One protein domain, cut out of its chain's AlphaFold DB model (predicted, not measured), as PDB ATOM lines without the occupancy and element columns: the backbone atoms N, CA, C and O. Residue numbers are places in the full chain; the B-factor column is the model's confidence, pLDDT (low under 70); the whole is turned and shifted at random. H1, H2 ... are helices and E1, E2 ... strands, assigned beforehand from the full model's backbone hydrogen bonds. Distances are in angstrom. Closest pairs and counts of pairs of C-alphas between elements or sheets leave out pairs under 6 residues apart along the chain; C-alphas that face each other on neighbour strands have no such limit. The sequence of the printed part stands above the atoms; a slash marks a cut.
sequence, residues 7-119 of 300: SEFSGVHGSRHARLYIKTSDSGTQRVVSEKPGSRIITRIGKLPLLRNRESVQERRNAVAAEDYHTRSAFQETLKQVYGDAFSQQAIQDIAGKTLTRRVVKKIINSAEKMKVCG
ATOM      1  N   SER A   7     117.026  87.090 173.275       74.75
ATOM      2  CA  SER A   7     118.479  86.895 173.285       74.75
ATOM      3  C   SER A   7     119.246  88.074 172.683       74.75
ATOM      4  O   SER A   7     120.337  88.382 173.157       74.75
ATOM      5  N   GLU A   8     118.673  88.791 171.713       79.19
ATOM      6  CA  GLU A   8     119.290  89.995 171.139       79.19
ATOM      7  C   GLU A   8     119.342  91.132 172.165       79.19
ATOM      8  O   GLU A   8     120.328  91.856 172.236       79.19
ATOM      9  N   PHE A   9     118.335  91.258 173.035       77.62
ATOM     10  CA  PHE A   9     118.327  92.276 174.090       77.62
ATOM     11  C   PHE A   9     119.285  91.939 175.245       77.62
ATOM     12  O   PHE A   9     119.914  92.834 175.820       77.62
ATOM     13  N   SER A  10     119.411  90.661 175.613       73.31
ATOM     14  CA  SER A  10     120.265  90.218 176.728       73.31
ATOM     15  C   SER A  10     121.737  90.018 176.328       73.31
ATOM     16  O   SER A  10     122.638  90.211 177.161       73.31
ATOM     17  N   GLY A  11     121.971  89.685 175.056       70.81
ATOM     18  CA  GLY A  11     123.263  89.378 174.445       70.81
ATOM     19  C   GLY A  11     124.092  90.592 174.021       70.81
ATOM     20  O   GLY A  11     125.257  90.432 173.658       70.81
ATOM     21  N   VAL A  12     123.555  91.816 174.111       78.56
ATOM     22  CA  VAL A  12     124.306  93.031 173.749       78.56
ATOM     23  C   VAL A  12     125.567  93.177 174.609       78.56
ATOM     24  O   VAL A  12     125.511  93.180 175.846       78.56
ATOM     25  N   HIS A  13     126.716  93.342 173.950       70.12
ATOM     26  CA  HIS A  13     128.012  93.592 174.582       70.12
ATOM     27  C   HIS A  13     128.225  95.103 174.792       70.12
ATOM     28  O   HIS A  13     127.828  95.922 173.962       70.12
ATOM     29  N   GLY A  14     128.819  95.490 175.928       69.00
ATOM     30  CA  GLY A  14     129.067  96.893 176.281       69.00
ATOM     31  C   GLY A  14     128.738  97.251 177.734       69.00
ATOM     32  O   GLY A  14     128.467  96.390 178.578       69.00
ATOM     33  N   SER A  15     128.771  98.555 178.038       75.44
ATOM     34  CA  SER A  15     128.529  99.077 179.390       75.44
ATOM     35  C   SER A  15     127.152  98.662 179.916       75.44
ATOM     36  O   SER A  15     126.137  98.819 179.241       75.44
ATOM     37  N   ARG A  16     127.090  98.209 181.178       74.62
ATOM     38  CA  ARG A  16     125.838  97.788 181.844       74.62
ATOM     39  C   ARG A  16     124.769  98.885 181.885       74.62
ATOM     40  O   ARG A  16     123.585  98.576 181.990       74.62
ATOM     41  N   HIS A  17     125.192 100.142 181.802       78.38
ATOM     42  CA  HIS A  17     124.323 101.312 181.853       78.38
ATOM     43  C   HIS A  17     123.963 101.852 180.463       78.38
ATOM     44  O   HIS A  17     123.274 102.867 180.379       78.38
ATOM     45  N   ALA A  18     124.516 101.294 179.378       76.38
ATOM     46  CA  ALA A  18     124.293 101.810 178.026       76.38
ATOM     47  C   ALA A  18     122.827 101.649 177.632       76.38
ATOM     48  O   ALA A  18     122.240 100.594 177.893       76.38
ATOM     49  N   ARG A  19     122.255 102.706 177.035       82.94
ATOM     50  CA  ARG A  19     120.929 102.639 176.423       82.94
ATOM     51  C   ARG A  19     120.985 101.613 175.308       82.94
ATOM     52  O   ARG A  19     121.950 101.597 174.544       82.94
ATOM     53  N   LEU A  20     119.968 100.773 175.243       83.81
ATOM     54  CA  LEU A  20     119.750  99.892 174.115       83.81
ATOM     55  C   LEU A  20     118.839 100.596 173.115       83.81
ATOM     56  O   LEU A  20     117.890 101.263 173.518       83.81
ATOM     57  N   TYR A  21     119.142 100.459 171.831       82.88
ATOM     58  CA  TYR A  21     118.280 100.923 170.750       82.88
ATOM     59  C   TYR A  21     118.306  99.927 169.594       82.88
ATOM     60  O   TYR A  21     119.261  99.156 169.452       82.88
ATOM     61  N   ILE A  22     117.244  99.916 168.794       82.75
ATOM     62  CA  ILE A  22     117.167  99.089 167.589       82.75
ATOM     63  C   ILE A  22     117.793  99.852 166.431       82.75
ATOM     64  O   ILE A  22     117.412 100.985 166.148       82.75
ATOM     65  N   LYS A  23     118.737  99.209 165.748       81.75
ATOM     66  CA  LYS A  23     119.296  99.688 164.489       81.75
ATOM     67  C   LYS A  23     118.875  98.743 163.371       81.75
ATOM     68  O   LYS A  23     119.038  97.531 163.494       81.75
ATOM     69  N   THR A  24     118.376  99.308 162.281       77.88
ATOM     70  CA  THR A  24     118.140  98.579 161.033       77.88
ATOM     71  C   THR A  24     119.418  98.637 160.201       77.88
ATOM     72  O   THR A  24     119.980  99.718 160.019       77.88
ATOM     73  N   SER A  25     119.934  97.491 159.762       68.19
ATOM     74  CA  SER A  25     121.028  97.445 158.786       68.19
ATOM     75  C   SER A  25     120.511  97.710 157.374       68.19
ATOM     76  O   SER A  25     119.318  97.569 157.112       68.19
ATOM     77  N   ASP A  26     121.418  98.019 156.448       66.25
ATOM     78  CA  ASP A  26     121.094  98.259 155.030       66.25
ATOM     79  C   ASP A  26     120.425  97.037 154.363       66.25
ATOM     80  O   ASP A  26     119.704  97.160 153.382       66.25
ATOM     81  N   SER A  27     120.592  95.852 154.961       64.75
ATOM     82  CA  SER A  27     119.922  94.596 154.606       64.75
ATOM     83  C   SER A  27     118.487  94.448 155.149       64.75
ATOM     84  O   SER A  27     117.899  93.375 155.032       64.75
ATOM     85  N   GLY A  28     117.939  95.459 155.831       64.81
ATOM     86  CA  GLY A  28     116.611  95.426 156.460       64.81
ATOM     87  C   GLY A  28     116.531  94.635 157.775       64.81
ATOM     88  O   GLY A  28     115.462  94.536 158.381       64.81
ATOM     89  N   THR A  29     117.644  94.072 158.252       70.25
ATOM     90  CA  THR A  29     117.689  93.298 159.500       70.25
ATOM     91  C   THR A  29     117.737  94.234 160.708       70.25
ATOM     92  O   THR A  29     118.599  95.105 160.806       70.25
ATOM     93  N   GLN A  30     116.821  94.051 161.660       76.81
ATOM     94  CA  GLN A  30     116.808  94.815 162.908       76.81
ATOM     95  C   GLN A  30     117.690  94.133 163.959       76.81
ATOM     96  O   GLN A  30     117.564  92.930 164.183       76.81
ATOM     97  N   ARG A  31     118.573  94.894 164.616       81.44
ATOM     98  CA  ARG A  31     119.428  94.408 165.712       81.44
ATOM     99  C   ARG A  31     119.423  95.359 166.896       81.44
ATOM    100  O   ARG A  31     119.312  96.575 166.724       81.44
ATOM    101  N   VAL A  32     119.597  94.810 168.095       80.38
ATOM    102  CA  VAL A  32     119.697  95.601 169.326       80.38
ATOM    103  C   VAL A  32     121.157  95.962 169.577       80.38
ATOM    104  O   VAL A  32     122.034  95.104 169.626       80.38
ATOM    105  N   VAL A  33     121.431  97.250 169.755       83.31
ATOM    106  CA  VAL A  33     122.784  97.775 169.961       83.31
ATOM    107  C   VAL A  33     122.849  98.662 171.198       83.31
ATOM    108  O   VAL A  33     121.841  99.205 171.647       83.31
ATOM    109  N   SER A  34     124.047  98.806 171.772       82.75
ATOM    110  CA  SER A  34     124.282  99.688 172.915       82.75
ATOM    111  C   SER A  34     124.821 101.053 172.479       82.75
ATOM    112  O   SER A  34     125.652 101.169 171.577       82.75
ATOM    113  N   GLU A  35     124.342 102.118 173.120       76.38
ATOM    114  CA  GLU A  35     124.825 103.476 172.881       76.38
ATOM    115  C   GLU A  35     126.298 103.617 173.302       76.38
ATOM    116  O   GLU A  35     126.682 103.287 174.432       76.38
ATOM    117  N   LYS A  36     127.128 104.147 172.393       71.81
ATOM    118  CA  LYS A  36     128.551 104.398 172.646       71.81
ATOM    119  C   LYS A  36     128.743 105.526 173.679       71.81
ATOM    120  O   LYS A  36     127.935 106.455 173.735       71.81
ATOM    121  N   PRO A  37     129.838 105.510 174.465       53.78
ATOM    122  CA  PRO A  37     130.113 106.520 175.493       53.78
ATOM    123  C   PRO A  37     130.058 107.975 174.999       53.78
ATOM    124  O   PRO A  37     129.484 108.814 175.687       53.78
ATOM    125  N   GLY A  38     130.580 108.268 173.800       50.47
ATOM    126  CA  GLY A  38     130.604 109.626 173.235       50.47
ATOM    127  C   GLY A  38     129.221 110.198 172.893       50.47
ATOM    128  O   GLY A  38     128.978 111.388 173.077       50.47
ATOM    129  N   SER A  39     128.265 109.354 172.493       54.19
ATOM    130  CA  SER A  39     126.901 109.789 172.146       54.19
ATOM    131  C   SER A  39     126.102 110.267 173.364       54.19
ATOM    132  O   SER A  39     125.286 111.185 173.241       54.19
ATOM    133  N   ARG A  40     126.417 109.719 174.548       55.00
ATOM    134  CA  ARG A  40     125.803 110.069 175.841       55.00
ATOM    135  C   ARG A  40     126.187 111.459 176.328       55.00
ATOM    136  O   ARG A  40     125.397 112.095 177.023       55.00
ATOM    137  N   ILE A  41     127.393 111.913 175.988       49.56
ATOM    138  CA  ILE A  41     127.911 113.225 176.387       49.56
ATOM    139  C   ILE A  41     127.093 114.318 175.691       49.56
ATOM    140  O   ILE A  41     126.589 115.215 176.356       49.56
ATOM    141  N   ILE A  42     126.822 114.167 174.393       50.41
ATOM    142  CA  ILE A  42     126.016 115.125 173.617       50.41
ATOM    143  C   ILE A  42     124.561 115.177 174.129       50.41
ATOM    144  O   ILE A  42     123.987 116.254 174.275       50.41
ATOM    145  N   THR A  43     123.977 114.032 174.503       51.94
ATOM    146  CA  THR A  43     122.619 113.960 175.082       51.94
ATOM    147  C   THR A  43     122.536 114.586 176.484       51.94
ATOM    148  O   THR A  43     121.476 115.057 176.891       51.94
ATOM    149  N   ARG A  44     123.646 114.619 177.240       51.03
ATOM    150  CA  ARG A  44     123.735 115.311 178.540       51.03
ATOM    151  C   ARG A  44     123.993 116.808 178.396       51.03
ATOM    152  O   ARG A  44     123.390 117.574 179.138       51.03
ATOM    153  N   ILE A  45     124.822 117.221 177.439       52.00
ATOM    154  CA  ILE A  45     125.106 118.636 177.153       52.00
ATOM    155  C   ILE A  45     123.815 119.382 176.769       52.00
ATOM    156  O   ILE A  45     123.586 120.495 177.231       52.00
ATOM    157  N   GLY A  46     122.898 118.735 176.040       49.84
ATOM    158  CA  GLY A  46     121.580 119.295 175.717       49.84
ATOM    159  C   GLY A  46     120.583 119.416 176.884       49.84
ATOM    160  O   GLY A  46     119.511 119.989 176.704       49.84
ATOM    161  N   LYS A  47     120.899 118.888 178.080       54.62
ATOM    162  CA  LYS A  47     120.090 119.090 179.301       54.62
ATOM    163  C   LYS A  47     120.420 120.400 180.024       54.62
ATOM    164  O   LYS A  47     119.718 120.750 180.970       54.62
ATOM    165  N   LEU A  48     121.469 121.110 179.602       50.34
ATOM    166  CA  LEU A  48     121.829 122.408 180.160       50.34
ATOM    167  C   LEU A  48     120.823 123.479 179.697       50.34
ATOM    168  O   LEU A  48     120.492 123.514 178.508       50.34
ATOM    169  N   PRO A  49     120.363 124.380 180.588       50.25
ATOM    170  CA  PRO A  49     119.364 125.403 180.260       50.25
ATOM    171  C   PRO A  49     119.737 126.247 179.033       50.25
ATOM    172  O   PRO A  49     118.879 126.564 178.216       50.25
ATOM    173  N   LEU A  50     121.033 126.524 178.867       56.66
ATOM    174  CA  LEU A  50     121.593 127.363 177.805       56.66
ATOM    175  C   LEU A  50     121.547 126.729 176.405       56.66
ATOM    176  O   LEU A  50     121.678 127.431 175.408       56.66
ATOM    177  N   LEU A  51     121.385 125.405 176.308       53.88
ATOM    178  CA  LEU A  51     121.457 124.661 175.043       53.88
ATOM    179  C   LEU A  51     120.134 123.975 174.675       53.88
ATOM    180  O   LEU A  51     120.033 123.370 173.610       53.88
ATOM    181  N   ARG A  52     119.112 124.098 175.534       53.03
ATOM    182  CA  ARG A  52     117.796 123.456 175.391       53.03
ATOM    183  C   ARG A  52     116.983 123.970 174.193       53.03
ATOM    184  O   ARG A  52     116.161 123.223 173.681       53.03
ATOM    185  N   ASN A  53     117.239 125.201 173.749       57.53
ATOM    186  CA  ASN A  53     116.507 125.874 172.665       57.53
ATOM    187  C   ASN A  53     117.252 125.875 171.318       57.53
ATOM    188  O   ASN A  53     116.844 126.572 170.397       57.53
ATOM    189  N   ARG A  54     118.357 125.130 171.184       69.25
ATOM    190  CA  ARG A  54     119.041 124.973 169.892       69.25
ATOM    191  C   ARG A  54     118.365 123.871 169.077       69.25
ATOM    192  O   ARG A  54     118.279 122.740 169.550       69.25
ATOM    193  N   GLU A  55     117.938 124.189 167.857       67.56
ATOM    194  CA  GLU A  55     117.186 123.290 166.959       67.56
ATOM    195  C   GLU A  55     117.852 121.914 166.802       67.56
ATOM    196  O   GLU A  55     117.234 120.892 167.090       67.56
ATOM    197  N   SER A  56     119.157 121.877 166.519       62.06
ATOM    198  CA  SER A  56     119.925 120.628 166.368       62.06
ATOM    199  C   SER A  56     119.989 119.762 167.638       62.06
ATOM    200  O   SER A  56     120.107 118.536 167.573       62.06
ATOM    201  N   VAL A  57     119.891 120.374 168.822       61.31
ATOM    202  CA  VAL A  57     119.856 119.669 170.112       61.31
ATOM    203  C   VAL A  57     118.459 119.108 170.375       61.31
ATOM    204  O   VAL A  57     118.325 117.988 170.880       61.31
ATOM    205  N   GLN A  58     117.420 119.858 170.007       62.16
ATOM    206  CA  GLN A  58     116.026 119.459 170.170       62.16
ATOM    207  C   GLN A  58     115.634 118.336 169.198       62.16
ATOM    208  O   GLN A  58     115.031 117.351 169.627       62.16
ATOM    209  N   GLU A  59     116.043 118.415 167.932       67.50
ATOM    210  CA  GLU A  59     115.855 117.348 166.938       67.50
ATOM    211  C   GLU A  59     116.491 116.038 167.398       67.50
ATOM    212  O   GLU A  59     115.845 114.988 167.418       67.50
ATOM    213  N   ARG A  60     117.736 116.103 167.882       66.12
ATOM    214  CA  ARG A  60     118.446 114.930 168.402       66.12
ATOM    215  C   ARG A  60     117.758 114.342 169.633       66.12
ATOM    216  O   ARG A  60     117.753 113.126 169.807       66.12
ATOM    217  N   ARG A  61     117.152 115.172 170.485       67.06
ATOM    218  CA  ARG A  61     116.372 114.716 171.646       67.06
ATOM    219  C   ARG A  61     115.076 114.025 171.227       67.06
ATOM    220  O   ARG A  61     114.748 112.985 171.796       67.06
ATOM    221  N   ASN A  62     114.366 114.582 170.252       66.69
ATOM    222  CA  ASN A  62     113.138 113.999 169.715       66.69
ATOM    223  C   ASN A  62     113.427 112.654 169.032       66.69
ATOM    224  O   ASN A  62     112.741 111.674 169.317       66.69
ATOM    225  N   ALA A  63     114.498 112.573 168.235       67.69
ATOM    226  CA  ALA A  63     114.958 111.327 167.620       67.69
ATOM    227  C   ALA A  63     115.295 110.260 168.675       67.69
ATOM    228  O   ALA A  63     114.820 109.132 168.601       67.69
ATOM    229  N   VAL A  64     116.027 110.639 169.729       68.44
ATOM    230  CA  VAL A  64     116.340 109.754 170.862       68.44
ATOM    231  C   VAL A  64     115.080 109.264 171.589       68.44
ATOM    232  O   VAL A  64     115.023 108.104 171.996       68.44
ATOM    233  N   ALA A  65     114.079 110.126 171.778       67.19
ATOM    234  CA  ALA A  65     112.823 109.753 172.427       67.19
ATOM    235  C   ALA A  65     111.993 108.793 171.560       67.19
ATOM    236  O   ALA A  65     111.437 107.826 172.082       67.19
ATOM    237  N   ALA A  66     111.958 109.022 170.244       67.56
ATOM    238  CA  ALA A  66     111.308 108.136 169.284       67.56
ATOM    239  C   ALA A  66     111.993 106.757 169.226       67.56
ATOM    240  O   ALA A  66     111.316 105.730 169.256       67.56
ATOM    241  N   GLU A  67     113.330 106.720 169.231       69.00
ATOM    242  CA  GLU A  67     114.111 105.477 169.305       69.00
ATOM    243  C   GLU A  67     113.861 104.700 170.605       69.00
ATOM    244  O   GLU A  67     113.740 103.471 170.575       69.00
ATOM    245  N   ASP A  68     113.789 105.389 171.752       75.06
ATOM    246  CA  ASP A  68     113.506 104.755 173.047       75.06
ATOM    247  C   ASP A  68     112.087 104.179 173.061       75.06
ATOM    248  O   ASP A  68     111.907 103.026 173.446       75.06
ATOM    249  N   TYR A  69     111.095 104.923 172.561       74.88
ATOM    250  CA  TYR A  69     109.727 104.427 172.412       74.88
ATOM    251  C   TYR A  69     109.674 103.168 171.536       74.88
ATOM    252  O   TYR A  69     109.177 102.133 171.976       74.88
ATOM    253  N   HIS A  70     110.266 103.215 170.338       75.81
ATOM    254  CA  HIS A  70     110.291 102.081 169.413       75.81
ATOM    255  C   HIS A  70     110.973 100.847 170.028       75.81
ATOM    256  O   HIS A  70     110.454  99.732 169.969       75.81
ATOM    257  N   THR A  71     112.123 101.044 170.674       79.44
ATOM    258  CA  THR A  71     112.889  99.957 171.299       79.44
ATOM    259  C   THR A  71     112.138  99.324 172.468       79.44
ATOM    260  O   THR A  71     112.182  98.107 172.647       79.44
ATOM    261  N   ARG A  72     111.417 100.128 173.255       82.00
ATOM    262  CA  ARG A  72     110.579  99.634 174.352       82.00
ATOM    263  C   ARG A  72     109.376  98.857 173.857       82.00
ATOM    264  O   ARG A  72     109.116  97.796 174.409       82.00
ATOM    265  N   SER A  73     108.682  99.351 172.835       77.81
ATOM    266  CA  SER A  73     107.533  98.654 172.253       77.81
ATOM    267  C   SER A  73     107.946  97.300 171.678       77.81
ATOM    268  O   SER A  73     107.296  96.295 171.946       77.81
ATOM    269  N   ALA A  74     109.086  97.238 170.982       77.81
ATOM    270  CA  ALA A  74     109.636  95.975 170.495       77.81
ATOM    271  C   ALA A  74     110.006  95.022 171.644       77.81
ATOM    272  O   ALA A  74     109.655  93.848 171.606       77.81
ATOM    273  N   PHE A  75     110.663  95.522 172.696       81.44
ATOM    274  CA  PHE A  75     110.989  94.710 173.870       81.44
ATOM    275  C   PHE A  75     109.731  94.198 174.591       81.44
ATOM    276  O   PHE A  75     109.684  93.037 174.993       81.44
ATOM    277  N   GLN A  76     108.701  95.037 174.725       82.19
ATOM    278  CA  GLN A  76     107.412  94.667 175.307       82.19
ATOM    279  C   GLN A  76     106.736  93.552 174.514       82.19
ATOM    280  O   GLN A  76     106.261  92.588 175.111       82.19
ATOM    281  N   GLU A  77     106.714  93.663 173.187       77.12
ATOM    282  CA  GLU A  77     106.106  92.658 172.318       77.12
ATOM    283  C   GLU A  77     106.853  91.321 172.418       77.12
ATOM    284  O   GLU A  77     106.235  90.267 172.567       77.12
ATOM    285  N   THR A  78     108.189  91.349 172.474       77.19
ATOM    286  CA  THR A  78     108.989  90.140 172.711       77.19
ATOM    287  C   THR A  78     108.705  89.529 174.090       77.19
ATOM    288  O   THR A  78     108.550  88.314 174.207       77.19
ATOM    289  N   LEU A  79     108.584  90.338 175.150       78.25
ATOM    290  CA  LEU A  79     108.205  89.841 176.479       78.25
ATOM    291  C   LEU A  79     106.795  89.245 176.492       78.25
ATOM    292  O   LEU A  79     106.575  88.223 177.140       78.25
ATOM    293  N   LYS A  80     105.856  89.863 175.769       81.44
ATOM    294  CA  LYS A  80     104.471  89.402 175.641       81.44
ATOM    295  C   LYS A  80     104.414  88.024 174.998       81.44
ATOM    296  O   LYS A  80     103.693  87.161 175.489       81.44
ATOM    297  N   GLN A  81     105.200  87.798 173.949       77.44
ATOM    298  CA  GLN A  81     105.253  86.506 173.269       77.44
ATOM    299  C   GLN A  81     105.889  85.406 174.127       77.44
ATOM    300  O   GLN A  81     105.420  84.272 174.109       77.44
ATOM    301  N   VAL A  82     106.939  85.725 174.893       77.38
ATOM    302  CA  VAL A  82     107.693  84.717 175.663       77.38
ATOM    303  C   VAL A  82     107.070  84.420 177.035       77.38
ATOM    304  O   VAL A  82     107.137  83.282 177.505       77.38
ATOM    305  N   TYR A  83     106.477  85.425 177.687       77.31
ATOM    306  CA  TYR A  83     106.018  85.343 179.083       77.31
ATOM    307  C   TYR A  83     104.566  85.798 179.299       77.31
ATOM    308  O   TYR A  83     104.068  85.730 180.421       77.31
ATOM    309  N   GLY A  84     103.871  86.238 178.249       79.81
ATOM    310  CA  GLY A  84     102.477  86.669 178.313       79.81
ATOM    311  C   GLY A  84     102.289  88.169 178.558       79.81
ATOM    312  O   GLY A  84     103.163  88.881 179.056       79.81
ATOM    313  N   ASP A  85     101.098  88.648 178.201       76.75
ATOM    314  CA  ASP A  85     100.743  90.074 178.176       76.75
ATOM    315  C   ASP A  85     100.758  90.734 179.564       76.75
ATOM    316  O   ASP A  85     101.265  91.837 179.748       76.75
ATOM    317  N   ALA A  86     100.295  90.019 180.589       74.62
ATOM    318  CA  ALA A  86     100.281  90.535 181.954       74.62
ATOM    319  C   ALA A  86     101.694  90.799 182.506       74.62
ATOM    320  O   ALA A  86     101.897  91.757 183.257       74.62
ATOM    321  N   PHE A  87     102.671  89.956 182.149       79.69
ATOM    322  CA  PHE A  87     104.060  90.151 182.554       79.69
ATOM    323  C   PHE A  87     104.710  91.285 181.765       79.69
ATOM    324  O   PHE A  87     105.379  92.130 182.357       79.69
ATOM    325  N   SER A  88     104.503  91.323 180.446       75.12
ATOM    326  CA  SER A  88     105.100  92.352 179.594       75.12
ATOM    327  C   SER A  88     104.646  93.753 180.005       75.12
ATOM    328  O   SER A  88     105.481  94.643 180.151       75.12
ATOM    329  N   GLN A  89     103.355  93.939 180.292       78.81
ATOM    330  CA  GLN A  89     102.820  95.215 180.763       78.81
ATOM    331  C   GLN A  89     103.424  95.624 182.111       78.81
ATOM    332  O   GLN A  89     103.885  96.757 182.253       78.81
ATOM    333  N   GLN A  90     103.501  94.700 183.077       77.06
ATOM    334  CA  GLN A  90     104.109  94.974 184.384       77.06
ATOM    335  C   GLN A  90     105.595  95.337 184.251       77.06
ATOM    336  O   GLN A  90     106.053  96.331 184.812       77.06
ATOM    337  N   ALA A  91     106.345  94.569 183.461       78.25
ATOM    338  CA  ALA A  91     107.770  94.783 183.256       78.25
ATOM    339  C   ALA A  91     108.069  96.162 182.646       78.25
ATOM    340  O   ALA A  91     109.057  96.792 183.024       78.25
ATOM    341  N   ILE A  92     107.220  96.644 181.731       81.69
ATOM    342  CA  ILE A  92     107.347  97.979 181.132       81.69
ATOM    343  C   ILE A  92     106.954  99.084 182.120       81.69
ATOM    344  O   ILE A  92     107.625 100.122 182.161       81.69
ATOM    345  N   GLN A  93     105.932  98.862 182.950       78.12
ATOM    346  CA  GLN A  93     105.531  99.802 184.004       78.12
ATOM    347  C   GLN A  93     106.630  99.991 185.063       78.12
ATOM    348  O   GLN A  93     106.950 101.127 185.413       78.12
ATOM    349  N   ASP A  94     107.296  98.918 185.500       71.75
ATOM    350  CA  ASP A  94     108.368  98.960 186.514       71.75
ATOM    351  C   ASP A  94     109.586  99.810 186.087       71.75
ATOM    352  O   ASP A  94     110.403 100.281 186.904       71.75
ATOM    353  N   ILE A  95     109.723 100.015 184.776       76.50
ATOM    354  CA  ILE A  95     110.789 100.804 184.162       76.50
ATOM    355  C   ILE A  95     110.291 102.112 183.553       76.50
ATOM    356  O   ILE A  95     111.081 102.796 182.902       76.50
ATOM    357  N   ALA A  96     109.026 102.485 183.763       73.62
ATOM    358  CA  ALA A  96     108.470 103.739 183.275       73.62
ATOM    359  C   ALA A  96     109.355 104.928 183.692       73.62
ATOM    360  O   ALA A  96     109.764 105.063 184.845       73.62
ATOM    361  N   GLY A  97     109.710 105.770 182.718       66.88
ATOM    362  CA  GLY A  97     110.611 106.910 182.914       66.88
ATOM    363  C   GLY A  97     112.107 106.577 182.987       66.88
ATOM    364  O   GLY A  97     112.909 107.500 182.942       66.88
ATOM    365  N   LYS A  98     112.505 105.297 183.039       75.12
ATOM    366  CA  LYS A  98     113.916 104.864 183.027       75.12
ATOM    367  C   LYS A  98     114.325 104.401 181.643       75.12
ATOM    368  O   LYS A  98     113.567 103.685 181.001       75.12
ATOM    369  N   THR A  99     115.544 104.704 181.213       78.69
ATOM    370  CA  THR A  99     116.089 104.208 179.940       78.69
ATOM    371  C   THR A  99     116.224 102.682 179.931       78.69
ATOM    372  O   THR A  99     116.688 102.088 180.912       78.69
ATOM    373  N   LEU A 100     115.875 102.043 178.811       80.44
ATOM    374  CA  LEU A 100     116.080 100.606 178.648       80.44
ATOM    375  C   LEU A 100     117.582 100.322 178.499       80.44
ATOM    376  O   LEU A 100     118.200 100.616 177.479       80.44
ATOM    377  N   THR A 101     118.193  99.786 179.554       84.12
ATOM    378  CA  THR A 101     119.626  99.454 179.588       84.12
ATOM    379  C   THR A 101     119.827  97.957 179.724       84.12
ATOM    380  O   THR A 101     118.949  97.241 180.205       84.12
ATOM    381  N   ARG A 102     121.029  97.472 179.402       80.88
ATOM    382  CA  ARG A 102     121.380  96.056 179.576       80.88
ATOM    383  C   ARG A 102     121.125  95.545 180.998       80.88
ATOM    384  O   ARG A 102     120.635  94.434 181.175       80.88
ATOM    385  N   ARG A 103     121.446  96.344 182.024       80.69
ATOM    386  CA  ARG A 103     121.166  95.987 183.426       80.69
ATOM    387  C   ARG A 103     119.669  95.803 183.672       80.69
ATOM    388  O   ARG A 103     119.287  94.872 184.374       80.69
ATOM    389  N   VAL A 104     118.850  96.691 183.116       81.12
ATOM    390  CA  VAL A 104     117.391  96.650 183.251       81.12
ATOM    391  C   VAL A 104     116.819  95.425 182.541       81.12
ATOM    392  O   VAL A 104     116.097  94.660 183.170       81.12
ATOM    393  N   VAL A 105     117.224  95.185 181.291       81.62
ATOM    394  CA  VAL A 105     116.817  94.003 180.517       81.62
ATOM    395  C   VAL A 105     117.149  92.715 181.265       81.62
ATOM    396  O   VAL A 105     116.264  91.896 181.486       81.62
ATOM    397  N   LYS A 106     118.392  92.553 181.738       81.38
ATOM    398  CA  LYS A 106     118.784  91.358 182.504       81.38
ATOM    399  C   LYS A 106     117.962  91.171 183.774       81.38
ATOM    400  O   LYS A 106     117.614  90.048 184.109       81.38
ATOM    401  N   LYS A 107     117.647  92.259 184.485       81.38
ATOM    402  CA  LYS A 107     116.819  92.180 185.693       81.38
ATOM    403  C   LYS A 107     115.419  91.657 185.359       81.38
ATOM    404  O   LYS A 107     114.944  90.766 186.049       81.38
ATOM    405  N   ILE A 108     114.803  92.181 184.299       83.31
ATOM    406  CA  ILE A 108     113.464  91.776 183.855       83.31
ATOM    407  C   ILE A 108     113.450  90.306 183.429       83.31
ATOM    408  O   ILE A 108     112.587  89.562 183.881       83.31
ATOM    409  N   ILE A 109     114.423  89.872 182.625       82.06
ATOM    410  CA  ILE A 109     114.504  88.482 182.150       82.06
ATOM    411  C   ILE A 109     114.704  87.519 183.324       82.06
ATOM    412  O   ILE A 109     113.953  86.559 183.451       82.06
ATOM    413  N   ASN A 110     115.623  87.820 184.246       79.06
ATOM    414  CA  ASN A 110     115.839  86.980 185.428       79.06
ATOM    415  C   ASN A 110     114.586  86.908 186.323       79.06
ATOM    416  O   ASN A 110     114.310  85.870 186.921       79.06
ATOM    417  N   SER A 111     113.827  88.002 186.443       73.56
ATOM    418  CA  SER A 111     112.537  88.006 187.146       73.56
ATOM    419  C   SER A 111     111.486  87.154 186.424       73.56
ATOM    420  O   SER A 111     110.726  86.446 187.082       73.56
ATOM    421  N   ALA A 112     111.467  87.180 185.090       73.50
ATOM    422  CA  ALA A 112     110.567  86.379 184.266       73.50
ATOM    423  C   ALA A 112     110.871  84.875 184.377       73.50
ATOM    424  O   ALA A 112     109.966  84.064 184.559       73.50
ATOM    425  N   GLU A 113     112.151  84.504 184.323       74.19
ATOM    426  CA  GLU A 113     112.612  83.121 184.472       74.19
ATOM    427  C   GLU A 113     112.262  82.556 185.850       74.19
ATOM    428  O   GLU A 113     111.738  81.449 185.942       74.19
ATOM    429  N   LYS A 114     112.441  83.348 186.917       68.31
ATOM    430  CA  LYS A 114     112.022  82.961 188.272       68.31
ATOM    431  C   LYS A 114     110.514  82.732 188.384       68.31
ATOM    432  O   LYS A 114     110.100  81.782 189.035       68.31
ATOM    433  N   MET A 115     109.695  83.553 187.724       62.88
ATOM    434  CA  MET A 115     108.243  83.337 187.694       62.88
ATOM    435  C   MET A 115     107.838  82.100 186.891       62.88
ATOM    436  O   MET A 115     106.887  81.419 187.262       62.88
ATOM    437  N   LYS A 116     108.570  81.771 185.819       65.06
ATOM    438  CA  LYS A 116     108.299  80.581 185.002       65.06
ATOM    439  C   LYS A 116     108.571  79.275 185.762       65.06
ATOM    440  O   LYS A 116     107.867  78.297 185.542       65.06
ATOM    441  N   VAL A 117     109.549  79.276 186.670       53.47
ATOM    442  CA  VAL A 117     109.921  78.120 187.512       53.47
ATOM    443  C   VAL A 117     108.926  77.876 188.658       53.47
ATOM    444  O   VAL A 117     108.769  76.736 189.081       53.47
ATOM    445  N   CYS A 118     108.199  78.903 189.116       42.97
ATOM    446  CA  CYS A 118     107.250  78.790 190.235       42.97
ATOM    447  C   CYS A 118     105.766  78.658 189.828       42.97
ATOM    448  O   CYS A 118     104.914  78.673 190.707       42.97
ATOM    449  N   GLY A 119     105.447  78.529 188.532       46.88
ATOM    450  CA  GLY A 119     104.119  78.152 188.021       46.88
ATOM    451  C   GLY A 119     102.912  78.910 188.605       46.88
ATOM    452  O   GLY A 119     102.206  78.374 189.451       46.88
TER     453      GLY A 119
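What this domain is: This is residues 7 to 119 of the 300 residues of the protein "YopE domain-containing protein" of Salmonella enterica subsp. enterica serovar Bareilly (UniProt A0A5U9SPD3). One long helix, H3, makes the long axis; the strand hairpin E1 and E2 packs across it by E1, and H4 folds back on its last turns. H5 runs nearly parallel to H3, with the short H1 packed on its first turns, while H2 lies near the beginning of H3. The 113 printed residues hold five named helices and two antiparallel strands, in the order H1 E1 E2 H2 H3 H4 H5, mostly helix. The whole is elongated, spanning 53 by 34 by 23 A, and only just compact, close to loose, with a radius of gyration of the C-alphas of 15.7 A.

Where its parts are: H1 is residues 7 to 10, beginning at C-alpha 7 (118.479, 86.895, 173.285). E1 is residues 20 to 24 and E2 residues 30 to 34. H2 is residues 37 to 45. H3, residues 55 to 83, is 41.4 A long. H4 is residues 85 to 93. H5, residues 102 to 117, is 22.7 A long and ends at C-alpha 117 (109.921, 78.120, 187.512).

How they stand to each other: H1 touches H5, with residues 102 to 106 of H5 alone; the closest C-alphas are Ser 10 and Lys 106, 6.1 A. In the hairpin E1 and E2, N 21 and O 33 are within hydrogen-bond range at 3.0 A. The closest C-alphas of E1 and H3 are Tyr 21 and Thr 71, 5.5 A. H2 is close to but not clearly touching H3, with the C-alphas of Thr 43 and Arg 61 closest, 7.2 A. H3, by residues 72 to 80 alone, touches H4 in a helical hairpin at a shallow tilt of 32 degrees; the closest C-alphas are Lys 80 and Ser 88, 5.0 A. Every O i to N i+4 pair is within hydrogen-bond range in H3, H4 and H5, against 3 of 5 in H2; H1 is too short for one.

The domain as a whole: The farthest C-alphas, Leu 50 and Gly 119, are 53.2 A apart. The printed part has no cut, and no link is long. Mean pLDDT of the printed part is 71.1; residues 37 to 67 and 114 to 119 are among those under 70.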